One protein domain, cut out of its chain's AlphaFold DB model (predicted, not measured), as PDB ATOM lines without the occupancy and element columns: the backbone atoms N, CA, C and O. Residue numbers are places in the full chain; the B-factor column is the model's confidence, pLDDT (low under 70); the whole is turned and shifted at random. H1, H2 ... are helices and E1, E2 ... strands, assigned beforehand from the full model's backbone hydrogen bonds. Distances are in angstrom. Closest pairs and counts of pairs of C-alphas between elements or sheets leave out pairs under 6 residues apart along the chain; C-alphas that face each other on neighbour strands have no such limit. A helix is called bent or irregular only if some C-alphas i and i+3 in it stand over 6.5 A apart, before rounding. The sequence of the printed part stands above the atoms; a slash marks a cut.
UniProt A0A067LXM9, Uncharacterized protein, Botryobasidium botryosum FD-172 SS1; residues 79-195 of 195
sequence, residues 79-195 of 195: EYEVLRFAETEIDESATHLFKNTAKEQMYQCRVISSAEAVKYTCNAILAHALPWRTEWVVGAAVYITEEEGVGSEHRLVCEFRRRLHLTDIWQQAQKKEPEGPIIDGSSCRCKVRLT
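This is residues 79 to 195 of the 195 residues of an uncharacterized protein of Botryobasidium botryosum FD-172 SS1 (UniProt A0A067LXM9). One strongly twisted, branched sheet, with both parallel and antiparallel pairs and with E1, E4, E5, E6 and E7 bent, rolls up into a small closed barrel with no edge strand; E1, between E4 and E7, is part of its wall. E2, E3 and the little helix H1 lie toward one end of the long axis; the tip of the E5 and E6 hairpin makes the other. The printed part has 117 residues, with seven named strands and one named helix that follow each other along the chain as E1, E2, E3, E4, E5, E6, H1 and E7, and its class is mostly strand. The whole is compact, radius of gyration of the C-alphas 13.9 A, spanning 46 by 34 by 22 A.

E1, residues 79 to 91, starts at C-alpha 79 (-36.588, -18.463, -51.132) and bends by 92 degrees at residue 88. E2 is 96 to 100, E3 105 to 111, E4 119 to 127. E5, 136 to 148, is 31.0 A long; E6, 155 to 168, 26.6 A. H1 is 170 to 173. E7, 182 to 194, ends at C-alpha 194 (-28.941, -12.249, -48.165).

E1 has antiparallel E4 on one side (N 83 and O 125, 2.9 A) and antiparallel E7 on the other (N 82 and O 188, 2.8 A). E4, E5 and E6 are a meander, each strand the antiparallel neighbour of the one before (N 126 and O 140, 2.8 A; N 139 and O 164, 2.8 A). With E3, antiparallel to E6 (N 110 and O 165, 3.0 A), they make a Greek key, the first strand beside the fourth. E2 and E3 form a hairpin (N 98 and O 107, 2.9 A). E7 is parallel to E2 (N 99 and O 183, 2.8 A) and, over residues 191 to 194, to E6 (N 158 and O 193, 2.9 A). E6, H1 and E7 are a strand-helix-strand unit, two parallel neighbours with a helix between, its crossover right-handed. H1 only grazes the sheet with residues 170 to 173, and is too short for any O i to N i+4 pair; its one O i to N i+3 pair is within range.

The C-alphas farthest apart, of Gly 151 and Lys 176, are 46.1 A apart. The printed part has no cut, and no link is long. Mean pLDDT of the printed part is 87.4; residues 114 to 117, 134 and 149 to 154 are under 70.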
ATOM      1  N   GLU A  79     -35.208 -18.920 -51.258       92.88
ATOM      2  CA  GLU A  79     -36.588 -18.463 -51.132       92.88
ATOM      3  C   GLU A  79     -37.047 -18.532 -49.669       92.88
ATOM      4  O   GLU A  79     -36.749 -19.508 -48.979       92.88
ATOM      5  N   TYR A  80     -37.768 -17.508 -49.206       93.38
ATOM      6  CA  TYR A  80     -38.335 -17.429 -47.855       93.38
ATOM      7  C   TYR A  80     -39.753 -16.845 -47.895       93.38
ATOM      8  O   TYR A  80     -40.125 -16.157 -48.851       93.38
ATOM      9  N   GLU A  81     -40.539 -17.072 -46.838       93.81
ATOM     10  CA  GLU A  81     -41.639 -16.164 -46.517       93.81
ATOM     11  C   GLU A  81     -41.063 -14.878 -45.914       93.81
ATOM     12  O   GLU A  81     -40.240 -14.905 -44.997       93.81
ATOM     13  N   VAL A  82     -41.505 -13.743 -46.444       95.38
ATOM     14  CA  VAL A  82     -41.029 -12.414 -46.078       95.38
ATOM     15  C   VAL A  82     -42.204 -11.599 -45.584       95.38
ATOM     16  O   VAL A  82     -43.124 -11.323 -46.351       95.38
ATOM     17  N   LEU A  83     -42.169 -11.195 -44.317       96.94
ATOM     18  CA  LEU A  83     -43.085 -10.208 -43.754       96.94
ATOM     19  C   LEU A  83     -42.461  -8.821 -43.904       96.94
ATOM     20  O   LEU A  83     -41.489  -8.521 -43.217       96.94
ATOM     21  N   ARG A  84     -43.002  -8.000 -44.806       96.25
ATOM     22  CA  ARG A  84     -42.514  -6.649 -45.126       96.25
ATOM     23  C   ARG A  84     -43.319  -5.597 -44.373       96.25
ATOM     24  O   ARG A  84     -44.542  -5.708 -44.317       96.25
ATOM     25  N   PHE A  85     -42.656  -4.577 -43.846       97.00
ATOM     26  CA  PHE A  85     -43.263  -3.464 -43.108       97.00
ATOM     27  C   PHE A  85     -42.433  -2.186 -43.303       97.00
ATOM     28  O   PHE A  85     -41.388  -2.205 -43.954       97.00
ATOM     29  N   ALA A  86     -42.919  -1.052 -42.792       96.69
ATOM     30  CA  ALA A  86     -42.168   0.202 -42.836       96.69
ATOM     31  C   ALA A  86     -40.855   0.087 -42.042       96.69
ATOM     32  O   ALA A  86     -40.765  -0.686 -41.092       96.69
ATOM     33  N   GLU A  87     -39.835   0.867 -42.405       97.25
ATOM     34  CA  GLU A  87     -38.600   0.918 -41.619       97.25
ATOM     35  C   GLU A  87     -38.909   1.205 -40.145       97.25
ATOM     36  O   GLU A  87     -39.564   2.193 -39.816       97.25
ATOM     37  N   THR A  88     -38.466   0.302 -39.269       96.25
ATOM     38  CA  THR A  88     -38.781   0.333 -37.843       96.25
ATOM     39  C   THR A  88     -37.526   0.077 -37.017       96.25
ATOM     40  O   THR A  88     -36.740  -0.823 -37.319       96.25
ATOM     41  N   GLU A  89     -37.346   0.863 -35.955       95.19
ATOM     42  CA  GLU A  89     -36.336   0.613 -34.925       95.19
ATOM     43  C   GLU A  89     -36.849  -0.450 -33.946       95.19
ATOM     44  O   GLU A  89     -37.886  -0.282 -33.305       95.19
ATOM     45  N   ILE A  90     -36.107  -1.545 -33.826       92.69
ATOM     46  CA  ILE A  90     -36.396  -2.666 -32.941       92.69
ATOM     47  C   ILE A  90     -35.433  -2.622 -31.756       92.69
ATOM     48  O   ILE A  90     -34.212  -2.613 -31.918       92.69
ATOM     49  N   ASP A  91     -36.005  -2.626 -30.555       91.56
ATOM     50  CA  ASP A  91     -35.285  -2.775 -29.292       91.56
ATOM     51  C   ASP A  91     -35.183  -4.261 -28.921       91.56
ATOM     52  O   ASP A  91     -36.208  -4.922 -28.732       91.56
ATOM     53  N   GLU A  92     -33.963  -4.794 -28.812       90.12
ATOM     54  CA  GLU A  92     -33.717  -6.201 -28.463       90.12
ATOM     55  C   GLU A  92     -34.279  -6.616 -27.095       90.12
ATOM     56  O   GLU A  92     -34.579  -7.793 -26.893       90.12
ATOM     57  N   SER A  93     -34.453  -5.665 -26.171       87.31
ATOM     58  CA  SER A  93     -34.976  -5.925 -24.824       87.31
ATOM     59  C   SER A  93     -36.506  -5.995 -24.761       87.31
ATOM     60  O   SER A  93     -37.064  -6.465 -23.765       87.31
ATOM     61  N   ALA A  94     -37.194  -5.557 -25.819       88.62
ATOM     62  CA  ALA A  94     -38.645  -5.464 -25.863       88.62
ATOM     63  C   ALA A  94     -39.284  -6.581 -26.702       88.62
ATOM     64  O   ALA A  94     -38.692  -7.165 -27.612       88.62
ATOM     65  N   THR A  95     -40.547  -6.870 -26.391       91.12
ATOM     66  CA  THR A  95     -41.405  -7.680 -27.257       91.12
ATOM     67  C   THR A  95     -42.071  -6.766 -28.281       91.12
ATOM     68  O   THR A  95     -42.628  -5.739 -27.907       91.12
ATOM     69  N   HIS A  96     -42.037  -7.162 -29.554       94.06
ATOM     70  CA  HIS A  96     -42.618  -6.395 -30.661       94.06
ATOM     71  C   HIS A  96     -43.772  -7.155 -31.295       94.06
ATOM     72  O   HIS A  96     -43.741  -8.386 -31.368       94.06
ATOM     73  N   LEU A  97     -44.784  -6.429 -31.760       95.12
ATOM     74  CA  LEU A  97     -45.986  -7.004 -32.350       95.12
ATOM     75  C   LEU A  97     -46.060  -6.641 -33.825       95.12
ATOM     76  O   LEU A  97     -45.966  -5.471 -34.186       95.12
ATOM     77  N   PHE A  98     -46.271  -7.644 -34.667       95.25
ATOM     78  CA  PHE A  98     -46.405  -7.469 -36.105       95.25
ATOM     79  C   PHE A  98     -47.762  -7.973 -36.564       95.25
ATOM     80  O   PHE A  98     -48.142  -9.100 -36.249       95.25
ATOM     81  N   LYS A  99     -48.479  -7.172 -37.346       94.94
ATOM     82  CA  LYS A  99     -49.751  -7.567 -37.947       94.94
ATOM     83  C   LYS A  99     -49.565  -7.789 -39.438       94.94
ATOM     84  O   LYS A  99     -49.224  -6.881 -40.189       94.94
ATOM     85  N   ASN A 100     -49.819  -9.013 -39.875       94.62
ATOM     86  CA  ASN A 100     -49.858  -9.365 -41.282       94.62
ATOM     87  C   ASN A 100     -51.238  -9.042 -41.849       94.62
ATOM     88  O   ASN A 100     -52.176  -9.831 -41.733       94.62
ATOM     89  N   THR A 101     -51.350  -7.877 -42.472       93.06
ATOM     90  CA  THR A 101     -52.594  -7.368 -43.064       93.06
ATOM     91  C   THR A 101     -53.111  -8.238 -44.209       93.06
ATOM     92  O   THR A 101     -54.317  -8.344 -44.388       93.06
ATOM     93  N   ALA A 102     -52.224  -8.921 -44.941       90.12
ATOM     94  CA  ALA A 102     -52.600  -9.768 -46.072       90.12
ATOM     95  C   ALA A 102     -53.251 -11.097 -45.651       90.12
ATOM     96  O   ALA A 102     -54.045 -11.656 -46.402       90.12
ATOM     97  N   LYS A 103     -52.890 -11.621 -44.471       89.00
ATOM     98  CA  LYS A 103     -53.384 -12.910 -43.950       89.00
ATOM     99  C   LYS A 103     -54.242 -12.769 -42.684       89.00
ATOM    100  O   LYS A 103     -54.640 -13.784 -42.126       89.00
ATOM    101  N   GLU A 104     -54.488 -11.543 -42.216       88.69
ATOM    102  CA  GLU A 104     -55.142 -11.241 -40.930       88.69
ATOM    103  C   GLU A 104     -54.541 -12.019 -39.743       88.69
ATOM    104  O   GLU A 104     -55.247 -12.588 -38.917       88.69
ATOM    105  N   GLN A 105     -53.208 -12.053 -39.660       90.81
ATOM    106  CA  GLN A 105     -52.483 -12.715 -38.569       90.81
ATOM    107  C   GLN A 105     -51.715 -11.705 -37.723       90.81
ATOM    108  O   GLN A 105     -51.358 -10.623 -38.195       90.81
ATOM    109  N   MET A 106     -51.416 -12.076 -36.479       93.00
ATOM    110  CA  MET A 106     -50.595 -11.269 -35.584       93.00
ATOM    111  C   MET A 106     -49.492 -12.112 -34.964       93.00
ATOM    112  O   MET A 106     -49.743 -13.198 -34.437       93.00
ATOM    113  N   TYR A 107     -48.276 -11.584 -35.008       94.31
ATOM    114  CA  TYR A 107     -47.082 -12.244 -34.521       94.31
ATOM    115  C   TYR A 107     -46.471 -11.458 -33.375       94.31
ATOM    116  O   TYR A 107     -46.267 -10.249 -33.465       94.31
ATOM    117  N   GLN A 108     -46.118 -12.178 -32.321       93.62
ATOM    118  CA  GLN A 108     -45.239 -11.682 -31.283       93.62
ATOM    119  C   GLN A 108     -43.798 -12.029 -31.648       93.62
ATOM    120  O   GLN A 108     -43.491 -13.183 -31.951       93.62
ATOM    121  N   CYS A 109     -42.919 -11.037 -31.589       93.00
ATOM    122  CA  CYS A 109     -41.511 -11.154 -31.925       93.00
ATOM    123  C   CYS A 109     -40.633 -10.880 -30.703       93.00
ATOM    124  O   CYS A 109     -40.824  -9.883 -29.999       93.00
ATOM    125  N   ARG A 110     -39.635 -11.740 -30.480       92.12
ATOM    126  CA  ARG A 110     -38.569 -11.539 -29.487       92.12
ATOM    127  C   ARG A 110     -37.214 -11.806 -30.114       92.12
ATOM    128  O   ARG A 110     -37.032 -12.842 -30.750       92.12
ATOM    129  N   VAL A 111     -36.266 -10.894 -29.934       89.88
ATOM    130  CA  VAL A 111     -34.916 -11.072 -30.478       89.88
ATOM    131  C   VAL A 111     -34.186 -12.150 -29.681       89.88
ATOM    132  O   VAL A 111     -34.276 -12.209 -28.456       89.88
ATOM    133  N   ILE A 112     -33.479 -13.037 -30.382       85.56
ATOM    134  CA  ILE A 112     -32.613 -14.034 -29.750       85.56
ATOM    135  C   ILE A 112     -31.333 -13.289 -29.368       85.56
ATOM    136  O   ILE A 112     -30.451 -13.102 -30.208       85.56
ATOM    137  N   SER A 113     -31.327 -12.777 -28.134       71.44
ATOM    138  CA  SER A 113     -30.382 -11.784 -27.608       71.44
ATOM    139  C   SER A 113     -28.915 -12.120 -27.873       71.44
ATOM    140  O   SER A 113     -28.489 -13.271 -27.746       71.44
ATOM    141  N   SER A 114     -28.134 -11.072 -28.145       60.88
ATOM    142  CA  SER A 114     -26.696 -11.050 -27.854       60.88
ATOM    143  C   SER A 114     -26.464 -10.588 -26.405       60.88
ATOM    144  O   SER A 114     -27.416 -10.221 -25.721       60.88
ATOM    145  N   ALA A 115     -25.229 -10.634 -25.898       60.31
ATOM    146  CA  ALA A 115     -24.919 -10.295 -24.502       60.31
ATOM    147  C   ALA A 115     -25.265  -8.841 -24.101       60.31
ATOM    148  O   ALA A 115     -25.353  -8.547 -22.911       60.31
ATOM    149  N   GLU A 116     -25.489  -7.952 -25.072       63.25
ATOM    150  CA  GLU A 116     -25.818  -6.543 -24.852       63.25
ATOM    151  C   GLU A 116     -27.108  -6.175 -25.595       63.25
ATOM    152  O   GLU A 116     -27.286  -6.526 -26.764       63.25
ATOM    153  N   ALA A 117     -28.015  -5.468 -24.914       69.88
ATOM    154  CA  ALA A 117     -29.249  -4.970 -25.512       69.88
ATOM    155  C   ALA A 117     -28.927  -3.806 -26.459       69.88
ATOM    156  O   ALA A 117     -28.513  -2.730 -26.025       69.88
ATOM    157  N   VAL A 118     -29.114  -4.034 -27.757       86.31
ATOM    158  CA  VAL A 118     -28.826  -3.065 -28.818       86.31
ATOM    159  C   VAL A 118     -30.111  -2.752 -29.583       86.31
ATOM    160  O   VAL A 118     -30.980  -3.603 -29.746       86.31
ATOM    161  N   LYS A 119     -30.246  -1.515 -30.060       91.81
ATOM    162  CA  LYS A 119     -31.300  -1.128 -31.003       91.81
ATOM    163  C   LYS A 119     -30.803  -1.286 -32.433       91.81
ATOM    164  O   LYS A 119     -29.651  -0.969 -32.727       91.81
ATOM    165  N   TYR A 120     -31.663  -1.749 -33.330       92.88
ATOM    166  CA  TYR A 120     -31.337  -1.860 -34.752       92.88
ATOM    167  C   TYR A 120     -32.558  -1.569 -35.618       92.88
ATOM    168  O   TYR A 120     -33.691  -1.749 -35.184       92.88
ATOM    169  N   THR A 121     -32.337  -1.151 -36.859       95.94
ATOM    170  CA  THR A 121     -33.416  -0.918 -37.822       95.94
ATOM    171  C   THR A 121     -33.602  -2.112 -38.756       95.94
ATOM    172  O   THR A 121     -32.640  -2.750 -39.206       95.94
ATOM    173  N   CYS A 122     -34.858  -2.429 -39.059       97.12
ATOM    174  CA  CYS A 122     -35.241  -3.413 -40.068       97.12
ATOM    175  C   CYS A 122     -36.563  -3.011 -40.738       97.12
ATOM    176  O   CYS A 122     -37.297  -2.160 -40.241       97.12
ATOM    177  N   ASN A 123     -36.848  -3.602 -41.893       97.38
ATOM    178  CA  ASN A 123     -38.091  -3.381 -42.648       97.38
ATOM    179  C   ASN A 123     -38.701  -4.701 -43.156       97.38
ATOM    180  O   ASN A 123     -39.703  -4.708 -43.876       97.38
ATOM    181  N   ALA A 124     -38.089  -5.836 -42.804       97.50
ATOM    182  CA  ALA A 124     -38.640  -7.143 -43.088       97.50
ATOM    183  C   ALA A 124     -38.157  -8.219 -42.112       97.50
ATOM    184  O   ALA A 124     -37.108  -8.107 -41.469       97.50
ATOM    185  N   ILE A 125     -38.930  -9.299 -42.045       97.19
ATOM    186  CA  ILE A 125     -38.581 -10.531 -41.342       97.19
ATOM    187  C   ILE A 125     -38.659 -11.697 -42.327       97.19
ATOM    188  O   ILE A 125     -39.681 -11.884 -42.987       97.19
ATOM    189  N   LEU A 126     -37.584 -12.480 -42.405       96.12
ATOM    190  CA  LEU A 126     -37.517 -13.730 -43.157       96.12
ATOM    191  C   LEU A 126     -37.851 -14.906 -42.244       96.12
ATOM    192  O   LEU A 126     -37.309 -15.015 -41.142       96.12
ATOM    193  N   ALA A 127     -38.680 -15.817 -42.730       93.25
ATOM    194  CA  ALA A 127     -38.946 -17.104 -42.107       93.25
ATOM    195  C   ALA A 127     -39.119 -18.173 -43.189       93.25
ATOM    196  O   ALA A 127     -39.410 -17.880 -44.347       93.25
ATOM    197  N   HIS A 128     -38.971 -19.436 -42.808       88.81
ATOM    198  CA  HIS A 128     -39.305 -20.545 -43.705       88.81
ATOM    199  C   HIS A 128     -40.785 -20.619 -44.033       88.81
ATOM    200  O   HIS A 128     -41.194 -20.744 -45.187       88.81
ATOM    201  N   ALA A 129     -41.567 -20.507 -42.975       89.38
ATOM    202  CA  ALA A 129     -42.985 -20.262 -42.993       89.38
ATOM    203  C   ALA A 129     -43.278 -19.394 -41.772       89.38
ATOM    204  O   ALA A 129     -42.720 -19.622 -40.692       89.38
ATOM    205  N   LEU A 130     -44.125 -18.387 -41.943       90.00
ATOM    206  CA  LEU A 130     -44.658 -17.635 -40.823       90.00
ATOM    207  C   LEU A 130     -45.515 -18.569 -39.957       90.00
ATOM    208  O   LEU A 130     -46.158 -19.488 -40.479       90.00
ATOM    209  N   PRO A 131     -45.522 -18.367 -38.631       88.50
ATOM    210  CA  PRO A 131     -46.257 -19.247 -37.743       88.50
ATOM    211  C   PRO A 131     -47.756 -19.131 -38.040       88.50
ATOM    212  O   PRO A 131     -48.283 -18.041 -38.246       88.50
ATOM    213  N   TRP A 132     -48.448 -20.268 -38.079       81.38
ATOM    214  CA  TRP A 132     -49.910 -20.324 -38.240       81.38
ATOM    215  C   TRP A 132     -50.619 -20.807 -36.963       81.38
ATOM    216  O   TRP A 132     -51.843 -20.799 -36.852       81.38
ATOM    217  N   ARG A 133     -49.853 -21.255 -35.968       76.12
ATOM    218  CA  ARG A 133     -50.337 -21.728 -34.666       76.12
ATOM    219  C   ARG A 133     -49.400 -21.218 -33.578       76.12
ATOM    220  O   ARG A 133     -48.381 -20.605 -33.881       76.12
ATOM    221  N   THR A 134     -49.704 -21.530 -32.322       67.12
ATOM    222  CA  THR A 134     -48.903 -21.167 -31.136       67.12
ATOM    223  C   THR A 134     -47.506 -21.810 -31.087       67.12
ATOM    224  O   THR A 134     -46.880 -21.845 -30.031       67.12
ATOM    225  N   GLU A 135     -47.021 -22.357 -32.200       80.19
ATOM    226  CA  GLU A 135     -45.646 -22.811 -32.355       80.19
ATOM    227  C   GLU A 135     -44.741 -21.595 -32.537       80.19
ATOM    228  O   GLU A 135     -45.079 -20.628 -33.226       80.19
ATOM    229  N   TRP A 136     -43.580 -21.641 -31.896       83.62
ATOM    230  CA  TRP A 136     -42.550 -20.648 -32.125       83.62
ATOM    231  C   TRP A 136     -41.732 -21.053 -33.350       83.62
ATOM    232  O   TRP A 136     -41.340 -22.209 -33.491       83.62
ATOM    233  N   VAL A 137     -41.448 -20.092 -34.226       89.88
ATOM    234  CA  VAL A 137     -40.544 -20.280 -35.369       89.88
ATOM    235  C   VAL A 137     -39.369 -19.323 -35.255       89.88
ATOM    236  O   VAL A 137     -39.501 -18.220 -34.719       89.88
ATOM    237  N   VAL A 138     -38.205 -19.742 -35.740       90.81
ATOM    238  CA  VAL A 138     -37.038 -18.859 -35.824       90.81
ATOM    239  C   VAL A 138     -37.120 -18.074 -37.128       90.81
ATOM    240  O   VAL A 138     -37.293 -18.653 -38.199       90.81
ATOM    241  N   GLY A 139     -36.991 -16.757 -37.023       93.75
ATOM    242  CA  GLY A 139     -36.899 -15.842 -38.149       93.75
ATOM    243  C   GLY A 139     -35.598 -15.045 -38.133       93.75
ATOM    244  O   GLY A 139     -34.814 -15.089 -37.177       93.75
ATOM    245  N   ALA A 140     -35.380 -14.290 -39.203       95.12
ATOM    246  CA  ALA A 140     -34.289 -13.339 -39.332       95.12
ATOM    247  C   ALA A 140     -34.856 -11.949 -39.627       95.12
ATOM    248  O   ALA A 140     -35.517 -11.759 -40.645       95.12
ATOM    249  N   ALA A 141     -34.585 -10.977 -38.760       96.25
ATOM    250  CA  ALA A 141     -34.789  -9.578 -39.099       96.25
ATOM    251  C   ALA A 141     -33.753  -9.164 -40.141       96.25
ATOM    252  O   ALA A 141     -32.549  -9.412 -39.976       96.25
ATOM    253  N   VAL A 142     -34.232  -8.511 -41.193       96.94
ATOM    254  CA  VAL A 142     -33.405  -8.045 -42.299       96.94
ATOM    255  C   VAL A 142     -33.773  -6.627 -42.702       96.94
ATOM    256  O   VAL A 142     -34.873  -6.137 -42.433       96.94
ATOM    257  N   TYR A 143     -32.832  -5.971 -43.359       97.12
ATOM    258  CA  TYR A 143     -33.071  -4.696 -44.009       97.12
ATOM    259  C   TYR A 143     -32.996  -4.897 -45.522       97.12
ATOM    260  O   TYR A 143     -31.937  -5.227 -46.048       97.12
ATOM    261  N   ILE A 144     -34.125  -4.749 -46.208       95.88
ATOM    262  CA  ILE A 144     -34.208  -4.765 -47.668       95.88
ATOM    263  C   ILE A 144     -33.550  -3.484 -48.175       95.88
ATOM    264  O   ILE A 144     -34.028  -2.393 -47.860       95.88
ATOM    265  N   THR A 145     -32.467  -3.624 -48.935       92.62
ATOM    266  CA  THR A 145     -31.714  -2.505 -49.517       92.62
ATOM    267  C   THR A 145     -32.127  -2.225 -50.956       92.62
ATOM    268  O   THR A 145     -32.158  -1.070 -51.370       92.62
ATOM    269  N   GLU A 146     -32.462  -3.268 -51.717       87.50
ATOM    270  CA  GLU A 146     -32.786  -3.170 -53.139       87.50
ATOM    271  C   GLU A 146     -33.882  -4.174 -53.520       87.50
ATOM    272  O   GLU A 146     -33.963  -5.286 -52.983       87.50
ATOM    273  N   GLU A 147     -34.708  -3.785 -54.491       81.75
ATOM    274  CA  GLU A 147     -35.650  -4.669 -55.173       81.75
ATOM    275  C   GLU A 147     -35.178  -4.869 -56.616       81.75
ATOM    276  O   GLU A 147     -35.265  -3.955 -57.437       81.75
ATOM    277  N   GLU A 148     -34.668  -6.054 -56.950       70.69
ATOM    278  CA  GLU A 148     -34.295  -6.358 -58.334       70.69
ATOM    279  C   GLU A 148     -35.573  -6.696 -59.149       70.69
ATOM    280  O   GLU A 148     -36.247  -7.697 -58.888       70.69
ATOM    281  N   GLY A 149     -35.918  -5.873 -60.153       55.09
ATOM    282  CA  GLY A 149     -36.972  -6.128 -61.160       55.09
ATOM    283  C   GLY A 149     -36.689  -5.337 -62.449       55.09
ATOM    284  O   GLY A 149     -36.222  -4.209 -62.372       55.09
ATOM    285  N   VAL A 150     -36.857  -5.833 -63.682       42.12
ATOM    286  CA  VAL A 150     -37.888  -6.697 -64.288       42.12
ATOM    287  C   VAL A 150     -37.208  -7.695 -65.249       42.12
ATOM    288  O   VAL A 150     -36.472  -7.270 -66.134       42.12
ATOM    289  N   GLY A 151     -37.451  -9.009 -65.110       48.72
ATOM    290  CA  GLY A 151     -36.996 -10.017 -66.096       48.72
ATOM    291  C   GLY A 151     -36.622 -11.404 -65.553       48.72
ATOM    292  O   GLY A 151     -36.575 -12.368 -66.313       48.72
ATOM    293  N   SER A 152     -36.417 -11.547 -64.247       46.50
ATOM    294  CA  SER A 152     -36.264 -12.839 -63.565       46.50
ATOM    295  C   SER A 152     -36.846 -12.716 -62.161       46.50
ATOM    296  O   SER A 152     -36.667 -11.664 -61.560       46.50
ATOM    297  N   GLU A 153     -37.559 -13.743 -61.683       53.22
ATOM    298  CA  GLU A 153     -38.216 -13.853 -60.363       53.22
ATOM    299  C   GLU A 153     -37.719 -12.859 -59.302       53.22
ATOM    300  O   GLU A 153     -36.537 -12.874 -58.971       53.22
ATOM    301  N   HIS A 154     -38.634 -12.050 -58.757       53.75
ATOM    302  CA  HIS A 154     -38.397 -11.047 -57.712       53.75
ATOM    303  C   HIS A 154     -37.313 -11.471 -56.707       53.75
ATOM    304  O   HIS A 154     -37.526 -12.396 -55.915       53.75
ATOM    305  N   ARG A 155     -36.163 -10.784 -56.755       79.94
ATOM    306  CA  ARG A 155     -35.025 -10.974 -55.851       79.94
ATOM    307  C   ARG A 155     -34.892  -9.751 -54.957       79.94
ATOM    308  O   ARG A 155     -34.520  -8.676 -55.413       79.94
ATOM    309  N   LEU A 156     -35.221  -9.916 -53.681       91.62
ATOM    310  CA  LEU A 156     -34.920  -8.902 -52.674       91.62
ATOM    311  C   LEU A 156     -33.450  -9.014 -52.281       91.62
ATOM    312  O   LEU A 156     -32.965 -10.120 -52.036       91.62
ATOM    313  N   VAL A 157     -32.758  -7.885 -52.183       93.62
ATOM    314  CA  VAL A 157     -31.432  -7.832 -51.566       93.62
ATOM    315  C   VAL A 157     -31.616  -7.416 -50.118       93.62
ATOM    316  O   VAL A 157     -32.197  -6.370 -49.835       93.62
ATOM    317  N   CYS A 158     -31.162  -8.266 -49.205       95.25
ATOM    318  CA  CYS A 158     -31.416  -8.121 -47.781       95.25
ATOM    319  C   CYS A 158     -30.103  -8.146 -47.001       95.25
ATOM    320  O   CYS A 158     -29.303  -9.065 -47.163       95.25
ATOM    321  N   GLU A 159     -29.922  -7.206 -46.081       95.81
ATOM    322  CA  GLU A 159     -28.865  -7.264 -45.075       95.81
ATOM    323  C   GLU A 159     -29.359  -7.981 -43.825       95.81
ATOM    324  O   GLU A 159     -30.393  -7.620 -43.250       95.81
ATOM    325  N   PHE A 160     -28.608  -8.981 -43.370       95.38
ATOM    326  CA  PHE A 160     -28.920  -9.661 -42.119       95.38
ATOM    327  C   PHE A 160     -28.706  -8.732 -40.914       95.38
ATOM    328  O   PHE A 160     -27.643  -8.125 -40.762       95.38
ATOM    329  N   ARG A 161     -29.697  -8.651 -40.014       94.38
ATOM    330  CA  ARG A 161     -29.591  -7.882 -38.762       94.38
ATOM    331  C   ARG A 161     -29.508  -8.795 -37.547       94.38
ATOM    332  O   ARG A 161     -28.499  -8.780 -36.838       94.38
ATOM    333  N   ARG A 162     -30.566  -9.571 -37.293       93.00
ATOM    334  CA  ARG A 162     -30.726 -10.382 -36.075       93.00
ATOM    335  C   ARG A 162     -31.542 -11.637 -36.314       93.00
ATOM    336  O   ARG A 162     -32.363 -11.690 -37.223       93.00
ATOM    337  N   ARG A 163     -31.363 -12.623 -35.435       93.00
ATOM    338  CA  ARG A 163     -32.311 -13.731 -35.290       93.00
ATOM    339  C   ARG A 163     -33.373 -13.393 -34.262       93.00
ATOM    340  O   ARG A 163     -33.093 -12.720 -33.275       93.00
ATOM    341  N   LEU A 164     -34.563 -13.927 -34.461       93.19
ATOM    342  CA  LEU A 164     -35.705 -13.691 -33.593       93.19
ATOM    343  C   LEU A 164     -36.594 -14.931 -33.518       93.19
ATOM    344  O   LEU A 164     -36.546 -15.794 -34.393       93.19
ATOM    345  N   HIS A 165     -37.405 -15.004 -32.473       92.81
ATOM    346  CA  HIS A 165     -38.530 -15.920 -32.375       92.81
ATOM    347  C   HIS A 165     -39.809 -15.193 -32.765       92.81
ATOM    348  O   HIS A 165     -40.076 -14.104 -32.258       92.81
ATOM    349  N   LEU A 166     -40.602 -15.825 -33.625       93.56
ATOM    350  CA  LEU A 166     -41.966 -15.423 -33.945       93.56
ATOM    351  C   LEU A 166     -42.938 -16.416 -33.328       93.56
ATOM    352  O   LEU A 166     -42.687 -17.620 -33.328       93.56
ATOM    353  N   THR A 167     -44.071 -15.932 -32.845       92.88
ATOM    354  CA  THR A 167     -45.178 -16.776 -32.381       92.88
ATOM    355  C   THR A 167     -46.486 -16.159 -32.843       92.88
ATOM    356  O   THR A 167     -46.672 -14.954 -32.684       92.88
ATOM    357  N   ASP A 168     -47.384 -16.960 -33.417       92.00
ATOM    358  CA  ASP A 168     -48.742 -16.499 -33.717       92.00
ATOM    359  C   ASP A 168     -49.501 -16.294 -32.398       92.00
ATOM    360  O   ASP A 168     -49.600 -17.201 -31.564       92.00
ATOM    361  N   ILE A 169     -50.005 -15.078 -32.206       91.25
ATOM    362  CA  ILE A 169     -50.779 -14.683 -31.027       91.25
ATOM    363  C   ILE A 169     -52.196 -14.244 -31.394       91.25
ATOM    364  O   ILE A 169     -52.886 -13.674 -30.550       91.25
ATOM    365  N   TRP A 170     -52.666 -14.507 -32.616       84.81
ATOM    366  CA  TRP A 170     -53.951 -14.009 -33.109       84.81
ATOM    367  C   TRP A 170     -55.114 -14.359 -32.172       84.81
ATOM    368  O   TRP A 170     -55.888 -13.494 -31.765       84.81
ATOM    369  N   GLN A 171     -55.188 -15.617 -31.725       82.62
ATOM    370  CA  GLN A 171     -56.226 -16.061 -30.785       82.62
ATOM    371  C   GLN A 171     -56.104 -15.427 -29.393       82.62
ATOM    372  O   GLN A 171     -57.101 -15.299 -28.683       82.62
ATOM    373  N   GLN A 172     -54.888 -15.072 -28.970       80.31
ATOM    374  CA  GLN A 172     -54.650 -14.423 -27.680       80.31
ATOM    375  C   GLN A 172     -55.039 -12.943 -27.753       80.31
ATOM    376  O   GLN A 172     -55.746 -12.463 -26.869       80.31
ATOM    377  N   ALA A 173     -54.675 -12.272 -28.850       78.12
ATOM    378  CA  ALA A 173     -55.005 -10.880 -29.133       78.12
ATOM    379  C   ALA A 173     -56.523 -10.632 -29.223       78.12
ATOM    380  O   ALA A 173     -56.999  -9.570 -28.835       78.12
ATOM    381  N   GLN A 174     -57.305 -11.623 -29.671       77.62
ATOM    382  CA  GLN A 174     -58.774 -11.542 -29.649       77.62
ATOM    383  C   GLN A 174     -59.370 -11.579 -28.233       77.62
ATOM    384  O   GLN A 174     -60.457 -11.053 -28.010       77.62
ATOM    385  N   LYS A 175     -58.695 -12.233 -27.280       81.50
ATOM    386  CA  LYS A 175     -59.180 -12.383 -25.897       81.50
ATOM    387  C   LYS A 175     -58.739 -11.235 -24.999       81.50
ATOM    388  O   LYS A 175     -59.462 -10.871 -24.075       81.50
ATOM    389  N   LYS A 176     -57.544 -10.708 -25.243       81.00
ATOM    390  CA  LYS A 176     -56.971  -9.566 -24.542       81.00
ATOM    391  C   LYS A 176     -56.235  -8.730 -25.575       81.00
ATOM    392  O   LYS A 176     -55.350  -9.251 -26.248       81.00
ATOM    393  N   GLU A 177     -56.592  -7.454 -25.667       77.44
ATOM    394  CA  GLU A 177     -55.891  -6.527 -26.547       77.44
ATOM    395  C   GLU A 177     -54.398  -6.525 -26.185       77.44
ATOM    396  O   GLU A 177     -54.051  -6.437 -24.998       77.44
ATOM    397  N   PRO A 178     -53.510  -6.732 -27.167       78.62
ATOM    398  CA  PRO A 178     -52.102  -6.890 -26.882       78.62
ATOM    399  C   PRO A 178     -51.497  -5.543 -26.477       78.62
ATOM    400  O   PRO A 178     -51.803  -4.498 -27.045       78.62
ATOM    401  N   GLU A 179     -50.640  -5.569 -25.461       77.81
ATOM    402  CA  GLU A 179     -49.990  -4.368 -24.944       77.81
ATOM    403  C   GLU A 179     -48.773  -4.025 -25.814       77.81
ATOM    404  O   GLU A 179     -47.810  -4.790 -25.871       77.81
ATOM    405  N   GLY A 180     -48.812  -2.873 -26.485       77.75
ATOM    406  CA  GLY A 180     -47.679  -2.326 -27.235       77.75
ATOM    407  C   GLY A 180     -48.044  -1.813 -28.631       77.75
ATOM    408  O   GLY A 180     -49.153  -2.044 -29.115       77.75
ATOM    409  N   PRO A 181     -47.122  -1.094 -29.292       86.12
ATOM    410  CA  PRO A 181     -47.314  -0.661 -30.669       86.12
ATOM    411  C   PRO A 181     -47.377  -1.871 -31.610       86.12
ATOM    412  O   PRO A 181     -46.592  -2.814 -31.490       86.12
ATOM    413  N   ILE A 182     -48.309  -1.823 -32.561       93.75
ATOM    414  CA  ILE A 182     -48.473  -2.840 -33.602       93.75
ATOM    415  C   ILE A 182     -47.836  -2.318 -34.887       93.75
ATOM    416  O   ILE A 182     -48.164  -1.226 -35.351       93.75
ATOM    417  N   ILE A 183     -46.940  -3.113 -35.463       96.12
ATOM    418  CA  ILE A 183     -46.284  -2.824 -36.735       96.12
ATOM    419  C   ILE A 183     -47.059  -3.536 -37.842       96.12
ATOM    420  O   ILE A 183     -47.069  -4.768 -37.921       96.12
ATOM    421  N   ASP A 184     -47.714  -2.764 -38.703       96.62
ATOM    422  CA  ASP A 184     -48.438  -3.309 -39.847       96.62
ATOM    423  C   ASP A 184     -47.476  -3.708 -40.972       96.62
ATOM    424  O   ASP A 184     -46.567  -2.969 -41.357       96.62
ATOM    425  N   GLY A 185     -47.712  -4.890 -41.529       95.88
ATOM    426  CA  GLY A 185     -46.948  -5.430 -42.640       95.88
ATOM    427  C   GLY A 185     -47.775  -6.332 -43.547       95.88
ATOM    428  O   GLY A 185     -48.949  -6.612 -43.298       95.88
ATOM    429  N   SER A 186     -47.151  -6.803 -44.620       95.62
ATOM    430  CA  SER A 186     -47.732  -7.760 -45.564       95.62
ATOM    431  C   SER A 186     -46.723  -8.857 -45.882       95.62
ATOM    432  O   SER A 186     -45.522  -8.597 -45.985       95.62
ATOM    433  N   SER A 187     -47.195 -10.099 -45.993       94.31
ATOM    434  CA  SER A 187     -46.325 -11.240 -46.285       94.31
ATOM    435  C   SER A 187     -46.393 -11.688 -47.739       94.31
ATOM    436  O   SER A 187     -47.491 -11.821 -48.281       94.31
ATOM    437  N   CYS A 188     -45.256 -12.065 -48.318       92.56
ATOM    438  CA  CYS A 188     -45.182 -12.803 -49.579       92.56
ATOM    439  C   CYS A 188     -44.093 -13.881 -49.519       92.56
ATOM    440  O   CYS A 188     -43.289 -13.908 -48.590       92.56
ATOM    441  N   ARG A 189     -44.068 -14.784 -50.503       92.25
ATOM    442  CA  ARG A 189     -42.949 -15.709 -50.710       92.25
ATOM    443  C   ARG A 189     -42.111 -15.188 -51.870       92.25
ATOM    444  O   ARG A 189     -42.668 -14.901 -52.930       92.25
ATOM    445  N   CYS A 190     -40.813 -15.003 -51.664       91.31
ATOM    446  CA  CYS A 190     -39.938 -14.448 -52.695       91.31
ATOM    447  C   CYS A 190     -38.504 -14.955 -52.574       91.31
ATOM    448  O   CYS A 190     -38.076 -15.466 -51.533       91.31
ATOM    449  N   LYS A 191     -37.755 -14.801 -53.670       92.69
ATOM    450  CA  LYS A 191     -36.324 -15.077 -53.685       92.69
ATOM    451  C   LYS A 191     -35.590 -13.912 -53.040       92.69
ATOM    452  O   LYS A 191     -35.933 -12.748 -53.225       92.69
ATOM    453  N   VAL A 192     -34.563 -14.240 -52.278       93.31
ATOM    454  CA  VAL A 192     -33.778 -13.297 -51.495       93.31
ATOM    455  C   VAL A 192     -32.306 -13.579 -51.730       93.31
ATOM    456  O   VAL A 192     -31.876 -14.735 -51.706       93.31
ATOM    457  N   ARG A 193     -31.536 -12.511 -51.934       94.50
ATOM    458  CA  ARG A 193     -30.087 -12.491 -51.786       94.50
ATOM    459  C   ARG A 193     -29.754 -11.865 -50.440       94.50
ATOM    460  O   ARG A 193     -29.927 -10.666 -50.254       94.50
ATOM    461  N   LEU A 194     -29.292 -12.686 -49.509       94.19
ATOM    462  CA  LEU A 194     -28.941 -12.249 -48.165       94.19
ATOM    463  C   LEU A 194     -27.438 -11.951 -48.073       94.19
ATOM    464  O   LEU A 194     -26.625 -12.768 -48.512       94.19
ATOM    465  N   THR A 195     -27.087 -10.804 -47.490       91.94
ATOM    466  CA  THR A 195     -25.712 -10.302 -47.317       91.94
ATOM    467  C   THR A 195     -25.350 -10.069 -45.857       91.94
ATOM    468  O   THR A 195     -26.246  -9.648 -45.087       91.94
TER     469      THR A 195